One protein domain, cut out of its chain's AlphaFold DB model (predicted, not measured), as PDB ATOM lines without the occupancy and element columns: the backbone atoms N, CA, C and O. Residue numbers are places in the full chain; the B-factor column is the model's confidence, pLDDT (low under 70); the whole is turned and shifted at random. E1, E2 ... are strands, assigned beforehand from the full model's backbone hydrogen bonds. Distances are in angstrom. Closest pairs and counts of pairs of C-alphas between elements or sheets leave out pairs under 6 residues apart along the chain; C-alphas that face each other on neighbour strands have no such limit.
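What this domain is: This is residues 17 to 65 of the 65 residues of an uncharacterized protein of Fusarium oxysporum f. sp. conglutinans race 2 54008 (UniProt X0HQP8). One small sheet of five strands curls like part of a barrel and folds back on itself, E1 and E2 facing E5 and E4 across hinge E3. The printed part has 49 residues, 21 of them in five named strands, with no named helix: class all strand. The order across the mixed sheet is E1 E2 E3 E5 E4. It is compact, radius of gyration of the C-alphas 9.2 A, spans 26 by 20 by 17 A.

Where its parts are: E1 is residues 17 to 19, beginning at C-alpha 17 (171.910, 172.368, 190.298); E2 29 to 32; E3 38 to 41; E4 53 to 58, 15.8 A long; E5 61 to 64, ending at C-alpha 64 (165.985, 166.488, 191.306).

How they stand to each other: E1 E2 E3 form a meander, each strand the antiparallel neighbour of the one before. Within hydrogen-bond range are N 17 and O 31, 2.8 A, and N 30 and O 39, 2.7 A. E3 and E5 are parallel, N 62 and O 40 at 2.8 A. E4 and E5 are an antiparallel hairpin, N 63 and O 55 at 2.8 A. The closest C-alphas of E2 and E4, Cys 30 and Cys 54, are 5.7 A apart.

The domain as a whole: The printed part has no cut. E3 to E4 is a long link. Residue 24 is under 70 in pLDDT.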
ATOM      1  N   ASN A  17     171.756 172.587 188.871       87.62
ATOM      2  CA  ASN A  17     171.910 172.368 190.298       87.62
ATOM      3  C   ASN A  17     170.560 172.537 190.958       87.62
ATOM      4  O   ASN A  17     169.830 173.483 190.658       87.62
ATOM      5  N   CYS A  18     170.230 171.634 191.868       89.75
ATOM      6  CA  CYS A  18     168.995 171.748 192.597       89.75
ATOM      7  C   CYS A  18     169.148 172.737 193.765       89.75
ATOM      8  O   CYS A  18     170.124 172.717 194.519       89.75
ATOM      9  N   GLU A  19     168.188 173.641 193.894       89.94
ATOM     10  CA  GLU A  19     168.037 174.588 194.984       89.94
ATOM     11  C   GLU A  19     166.881 174.127 195.871       89.94
ATOM     12  O   GLU A  19     165.819 173.719 195.383       89.94
ATOM     13  N   LEU A  20     167.105 174.166 197.185       88.62
ATOM     14  CA  LEU A  20     166.116 173.744 198.168       88.62
ATOM     15  C   LEU A  20     164.834 174.586 198.056       88.62
ATOM     16  O   LEU A  20     164.900 175.778 197.744       88.62
ATOM     17  N   PRO A  21     163.661 173.995 198.335       85.88
ATOM     18  CA  PRO A  21     162.409 174.738 198.353       85.88
ATOM     19  C   PRO A  21     162.451 175.855 199.400       85.88
ATOM     20  O   PRO A  21     162.761 175.622 200.567       85.88
ATOM     21  N   SER A  22     162.110 177.075 198.985       78.81
ATOM     22  CA  SER A  22     162.058 178.251 199.864       78.81
ATOM     23  C   SER A  22     160.669 178.507 200.462       78.81
ATOM     24  O   SER A  22     160.517 179.392 201.303       78.81
ATOM     25  N   GLY A  23     159.655 177.732 200.059       75.69
ATOM     26  CA  GLY A  23     158.268 177.882 200.496       75.69
ATOM     27  C   GLY A  23     157.548 176.550 200.707       75.69
ATOM     28  O   GLY A  23     157.987 175.489 200.265       75.69
ATOM     29  N   THR A  24     156.415 176.609 201.402       69.38
ATOM     30  CA  THR A  24     155.555 175.454 201.676       69.38
ATOM     31  C   THR A  24     154.903 174.937 200.392       69.38
ATOM     32  O   THR A  24     154.208 175.679 199.705       69.38
ATOM     33  N   GLY A  25     155.094 173.648 200.091       72.19
ATOM     34  CA  GLY A  25     154.533 172.987 198.904       72.19
ATOM     35  C   GLY A  25     155.423 173.028 197.658       72.19
ATOM     36  O   GLY A  25     155.039 172.473 196.632       72.19
ATOM     37  N   ASP A  26     156.603 173.645 197.745       82.19
ATOM     38  CA  ASP A  26     157.613 173.602 196.692       82.19
ATOM     39  C   ASP A  26     158.500 172.353 196.867       82.19
ATOM     40  O   ASP A  26     158.776 171.918 197.986       82.19
ATOM     41  N   ASN A  27     158.941 171.764 195.758       87.38
ATOM     42  CA  ASN A  27     159.815 170.584 195.751       87.38
ATOM     43  C   ASN A  27     161.278 170.965 195.495       87.38
ATOM     44  O   ASN A  27     162.137 170.090 195.399       87.38
ATOM     45  N   GLY A  28     161.553 172.263 195.360       91.12
ATOM     46  CA  GLY A  28     162.845 172.811 194.986       91.12
ATOM     47  C   GLY A  28     162.887 173.189 193.514       91.12
ATOM     48  O   GLY A  28     161.951 172.952 192.745       91.12
ATOM     49  N   ARG A  29     163.999 173.793 193.114       90.88
ATOM     50  CA  ARG A  29     164.214 174.270 191.746       90.88
ATOM     51  C   ARG A  29     165.443 173.628 191.163       90.88
ATOM     52  O   ARG A  29     166.406 173.413 191.869       90.88
ATOM     53  N   CYS A  30     165.424 173.355 189.878       91.19
ATOM     54  CA  CYS A  30     166.571 172.898 189.129       91.19
ATOM     55  C   CYS A  30     167.085 174.064 188.298       91.19
ATOM     56  O   CYS A  30     166.367 174.525 187.418       91.19
ATOM     57  N   ILE A  31     168.275 174.569 188.609       89.69
ATOM     58  CA  ILE A  31     168.802 175.818 188.059       89.69
ATOM     59  C   ILE A  31     169.986 175.534 187.158       89.69
ATOM     60  O   ILE A  31     170.994 174.971 187.584       89.69
ATOM     61  N   ASP A  32     169.889 175.999 185.923       87.50
ATOM     62  CA  ASP A  32     170.997 176.023 184.991       87.50
ATOM     63  C   ASP A  32     172.018 177.088 185.417       87.50
ATOM     64  O   ASP A  32     171.795 178.289 185.244       87.50
ATOM     65  N   GLY A  33     173.169 176.659 185.938       78.56
ATOM     66  CA  GLY A  33     174.260 177.563 186.320       78.56
ATOM     67  C   GLY A  33     174.901 178.318 185.147       78.56
ATOM     68  O   GLY A  33     175.680 179.241 185.369       78.56
ATOM     69  N   THR A  34     174.586 177.941 183.905       80.38
ATOM     70  CA  THR A  34     175.093 178.569 182.679       80.38
ATOM     71  C   THR A  34     174.128 179.600 182.099       80.38
ATOM     72  O   THR A  34     174.568 180.668 181.679       80.38
ATOM     73  N   THR A  35     172.824 179.305 182.065       82.75
ATOM     74  CA  THR A  35     171.813 180.199 181.461       82.75
ATOM     75  C   THR A  35     170.982 180.980 182.479       82.75
ATOM     76  O   THR A  35     170.341 181.961 182.108       82.75
ATOM     77  N   GLY A  36     170.978 180.572 183.751       79.50
ATOM     78  CA  GLY A  36     170.104 181.133 184.785       79.50
ATOM     79  C   GLY A  36     168.636 180.703 184.657       79.50
ATOM     80  O   GLY A  36     167.784 181.209 185.389       79.50
ATOM     81  N   ASN A  37     168.322 179.785 183.738       86.44
ATOM     82  CA  ASN A  37     167.001 179.175 183.653       86.44
ATOM     83  C   ASN A  37     166.743 178.271 184.854       86.44
ATOM     84  O   ASN A  37     167.672 177.718 185.446       86.44
ATOM     85  N   TRP A  38     165.468 178.103 185.194       87.81
ATOM     86  CA  TRP A  38     165.061 177.212 186.267       87.81
ATOM     87  C   TRP A  38     163.794 176.442 185.906       87.81
ATOM     88  O   TRP A  38     162.862 176.997 185.321       87.81
ATOM     89  N   ASP A  39     163.763 175.182 186.328       90.81
ATOM     90  CA  ASP A  39     162.609 174.290 186.250       90.81
ATOM     91  C   ASP A  39     162.208 173.846 187.661       90.81
ATOM     92  O   ASP A  39     163.051 173.721 188.548       90.81
ATOM     93  N   ALA A  40     160.921 173.608 187.907       91.00
ATOM     94  CA  ALA A  40     160.459 173.138 189.211       91.00
ATOM     95  C   ALA A  40     160.761 171.644 189.385       91.00
ATOM     96  O   ALA A  40     160.488 170.846 188.489       91.00
ATOM     97  N   CYS A  41     161.284 171.234 190.539       90.94
ATOM     98  CA  CYS A  41     161.458 169.814 190.832       90.94
ATOM     99  C   CYS A  41     160.090 169.117 190.921       90.94
ATOM    100  O   CYS A  41     159.112 169.669 191.431       90.94
ATOM    101  N   SER A  42     159.995 167.888 190.418       90.25
ATOM    102  CA  SER A  42     158.759 167.110 190.521       90.25
ATOM    103  C   SER A  42     158.537 166.620 191.956       90.25
ATOM    104  O   SER A  42     159.485 166.388 192.702       90.25
ATOM    105  N   ALA A  43     157.277 166.397 192.339       87.44
ATOM    106  CA  ALA A  43     156.951 165.849 193.660       87.44
ATOM    107  C   ALA A  43     157.500 164.428 193.871       87.44
ATOM    108  O   ALA A  43     157.781 164.030 195.000       87.44
ATOM    109  N   SER A  44     157.673 163.665 192.786       88.56
ATOM    110  CA  SER A  44     158.266 162.327 192.840       88.56
ATOM    111  C   SER A  44     159.767 162.375 193.114       88.56
ATOM    112  O   SER A  44     160.296 161.447 193.717       88.56
ATOM    113  N   ASN A  45     160.438 163.448 192.689       89.62
ATOM    114  CA  ASN A  45     161.879 163.628 192.823       89.62
ATOM    115  C   ASN A  45     162.210 165.072 193.249       89.62
ATOM    116  O   ASN A  45     162.630 165.890 192.418       89.62
ATOM    117  N   PRO A  46     161.958 165.407 194.530       89.75
ATOM    118  CA  PRO A  46     162.228 166.729 195.077       89.75
ATOM    119  C   PRO A  46     163.724 166.933 195.347       89.75
ATOM    120  O   PRO A  46     164.444 165.985 195.659       89.75
ATOM    121  N   CYS A  47     164.178 168.185 195.313       89.25
ATOM    122  CA  CYS A  47     165.511 168.565 195.772       89.25
ATOM    123  C   CYS A  47     165.576 168.462 197.298       89.25
ATOM    124  O   CYS A  47     164.898 169.200 198.017       89.25
ATOM    125  N   ARG A  48     166.397 167.537 197.799       86.06
ATOM    126  CA  ARG A  48     166.591 167.321 199.244       86.06
ATOM    127  C   ARG A  48     167.898 167.904 199.761       86.06
ATOM    128  O   ARG A  48     168.033 168.102 200.967       86.06
ATOM    129  N   VAL A  49     168.849 168.164 198.868       84.81
ATOM    130  CA  VAL A  49     170.185 168.662 199.197       84.81
ATOM    131  C   VAL A  49     170.537 169.783 198.234       84.81
ATOM    132  O   VAL A  49     170.469 169.613 197.025       84.81
ATOM    133  N   GLN A  50     170.930 170.937 198.761       85.19
ATOM    134  CA  GLN A  50     171.338 172.062 197.926       85.19
ATOM    135  C   GLN A  50     172.589 171.722 197.107       85.19
ATOM    136  O   GLN A  50     173.567 171.210 197.650       85.19
ATOM    137  N   GLY A  51     172.572 172.060 195.817       82.19
ATOM    138  CA  GLY A  51     173.699 171.838 194.909       82.19
ATOM    139  C   GLY A  51     173.811 170.404 194.391       82.19
ATOM    140  O   GLY A  51     174.812 170.069 193.764       82.19
ATOM    141  N   ASN A  52     172.812 169.551 194.640       86.38
ATOM    142  CA  ASN A  52     172.766 168.243 193.999       86.38
ATOM    143  C   ASN A  52     172.455 168.381 192.507       86.38
ATOM    144  O   ASN A  52     171.858 169.360 192.056       86.38
ATOM    145  N   GLY A  53     172.820 167.357 191.738       85.06
ATOM    146  CA  GLY A  53     172.483 167.302 190.324       85.06
ATOM    147  C   GLY A  53     170.971 167.217 190.109       85.06
ATOM    148  O   GLY A  53     170.254 166.498 190.813       85.06
ATOM    149  N   CYS A  54     170.480 167.923 189.100       87.94
ATOM    150  CA  CYS A  54     169.114 167.777 188.629       87.94
ATOM    151  C   CYS A  54     169.059 167.807 187.102       87.94
ATOM    152  O   CYS A  54     169.965 168.291 186.425       87.94
ATOM    153  N   SER A  55     167.996 167.222 186.556       88.00
ATOM    154  CA  SER A  55     167.827 167.055 185.119       88.00
ATOM    155  C   SER A  55     166.466 167.588 184.674       88.00
ATOM    156  O   SER A  55     165.437 167.038 185.092       88.00
ATOM    157  N   PRO A  56     166.429 168.627 183.822       87.12
ATOM    158  CA  PRO A  56     165.182 169.135 183.275       87.12
ATOM    159  C   PRO A  56     164.515 168.063 182.405       87.12
ATOM    160  O   PRO A  56     165.141 167.458 181.537       87.12
ATOM    161  N   GLN A  57     163.233 167.810 182.651       86.25
ATOM    162  CA  GLN A  57     162.404 166.870 181.886       86.25
ATOM    163  C   GLN A  57     161.650 167.571 180.743       86.25
ATOM    164  O   GLN A  57     160.998 166.916 179.932       86.25
ATOM    165  N   GLY A  58     161.731 168.904 180.674       80.12
ATOM    166  CA  GLY A  58     160.900 169.737 179.810       80.12
ATOM    167  C   GLY A  58     159.627 170.217 180.515       80.12
ATOM    168  O   GLY A  58     159.311 169.816 181.634       80.12
ATOM    169  N   SER A  59     158.895 171.130 179.868       85.44
ATOM    170  CA  SER A  59     157.639 171.702 180.393       85.44
ATOM    171  C   SER A  59     157.766 172.402 181.756       85.44
ATOM    172  O   SER A  59     156.806 172.445 182.521       85.44
ATOM    173  N   ARG A  60     158.941 172.974 182.050       86.06
ATOM    174  CA  ARG A  60     159.286 173.592 183.341       86.06
ATOM    175  C   ARG A  60     159.291 172.645 184.544       86.06
ATOM    176  O   ARG A  60     159.119 173.095 185.677       86.06
ATOM    177  N   ILE A  61     159.490 171.348 184.305       89.25
ATOM    178  CA  ILE A  61     159.611 170.329 185.350       89.25
ATOM    179  C   ILE A  61     160.978 169.654 185.244       89.25
ATOM    180  O   ILE A  61     161.429 169.310 184.154       89.25
ATOM    181  N   ALA A  62     161.614 169.414 186.385       90.88
ATOM    182  CA  ALA A  62     162.883 168.722 186.505       90.88
ATOM    183  C   ALA A  62     162.804 167.552 187.485       90.88
ATOM    184  O   ALA A  62     161.965 167.486 188.385       90.88
ATOM    185  N   ASN A  63     163.713 166.611 187.291       90.25
ATOM    186  CA  ASN A  63     163.959 165.509 188.192       90.25
ATOM    187  C   ASN A  63     165.170 165.872 189.062       90.25
ATOM    188  O   ASN A  63     166.265 166.064 188.528       90.25
ATOM    189  N   CYS A  64     164.960 166.042 190.366       88.69
ATOM    190  CA  CYS A  64     165.985 166.488 191.306       88.69
ATOM    191  C   CYS A  64     166.365 165.355 192.258       88.69
ATOM    192  O   CYS A  64     165.541 164.490 192.557       88.69
ATOM    193  N   SER A  65     167.617 165.355 192.716       80.81
ATOM    194  CA  SER A  65     168.143 164.331 193.626       80.81
ATOM    195  C   SER A  65     168.633 164.902 194.944       80.81
ATOM    196  O   SER A  65     168.967 166.103 195.002       80.81
TER     197      SER A  65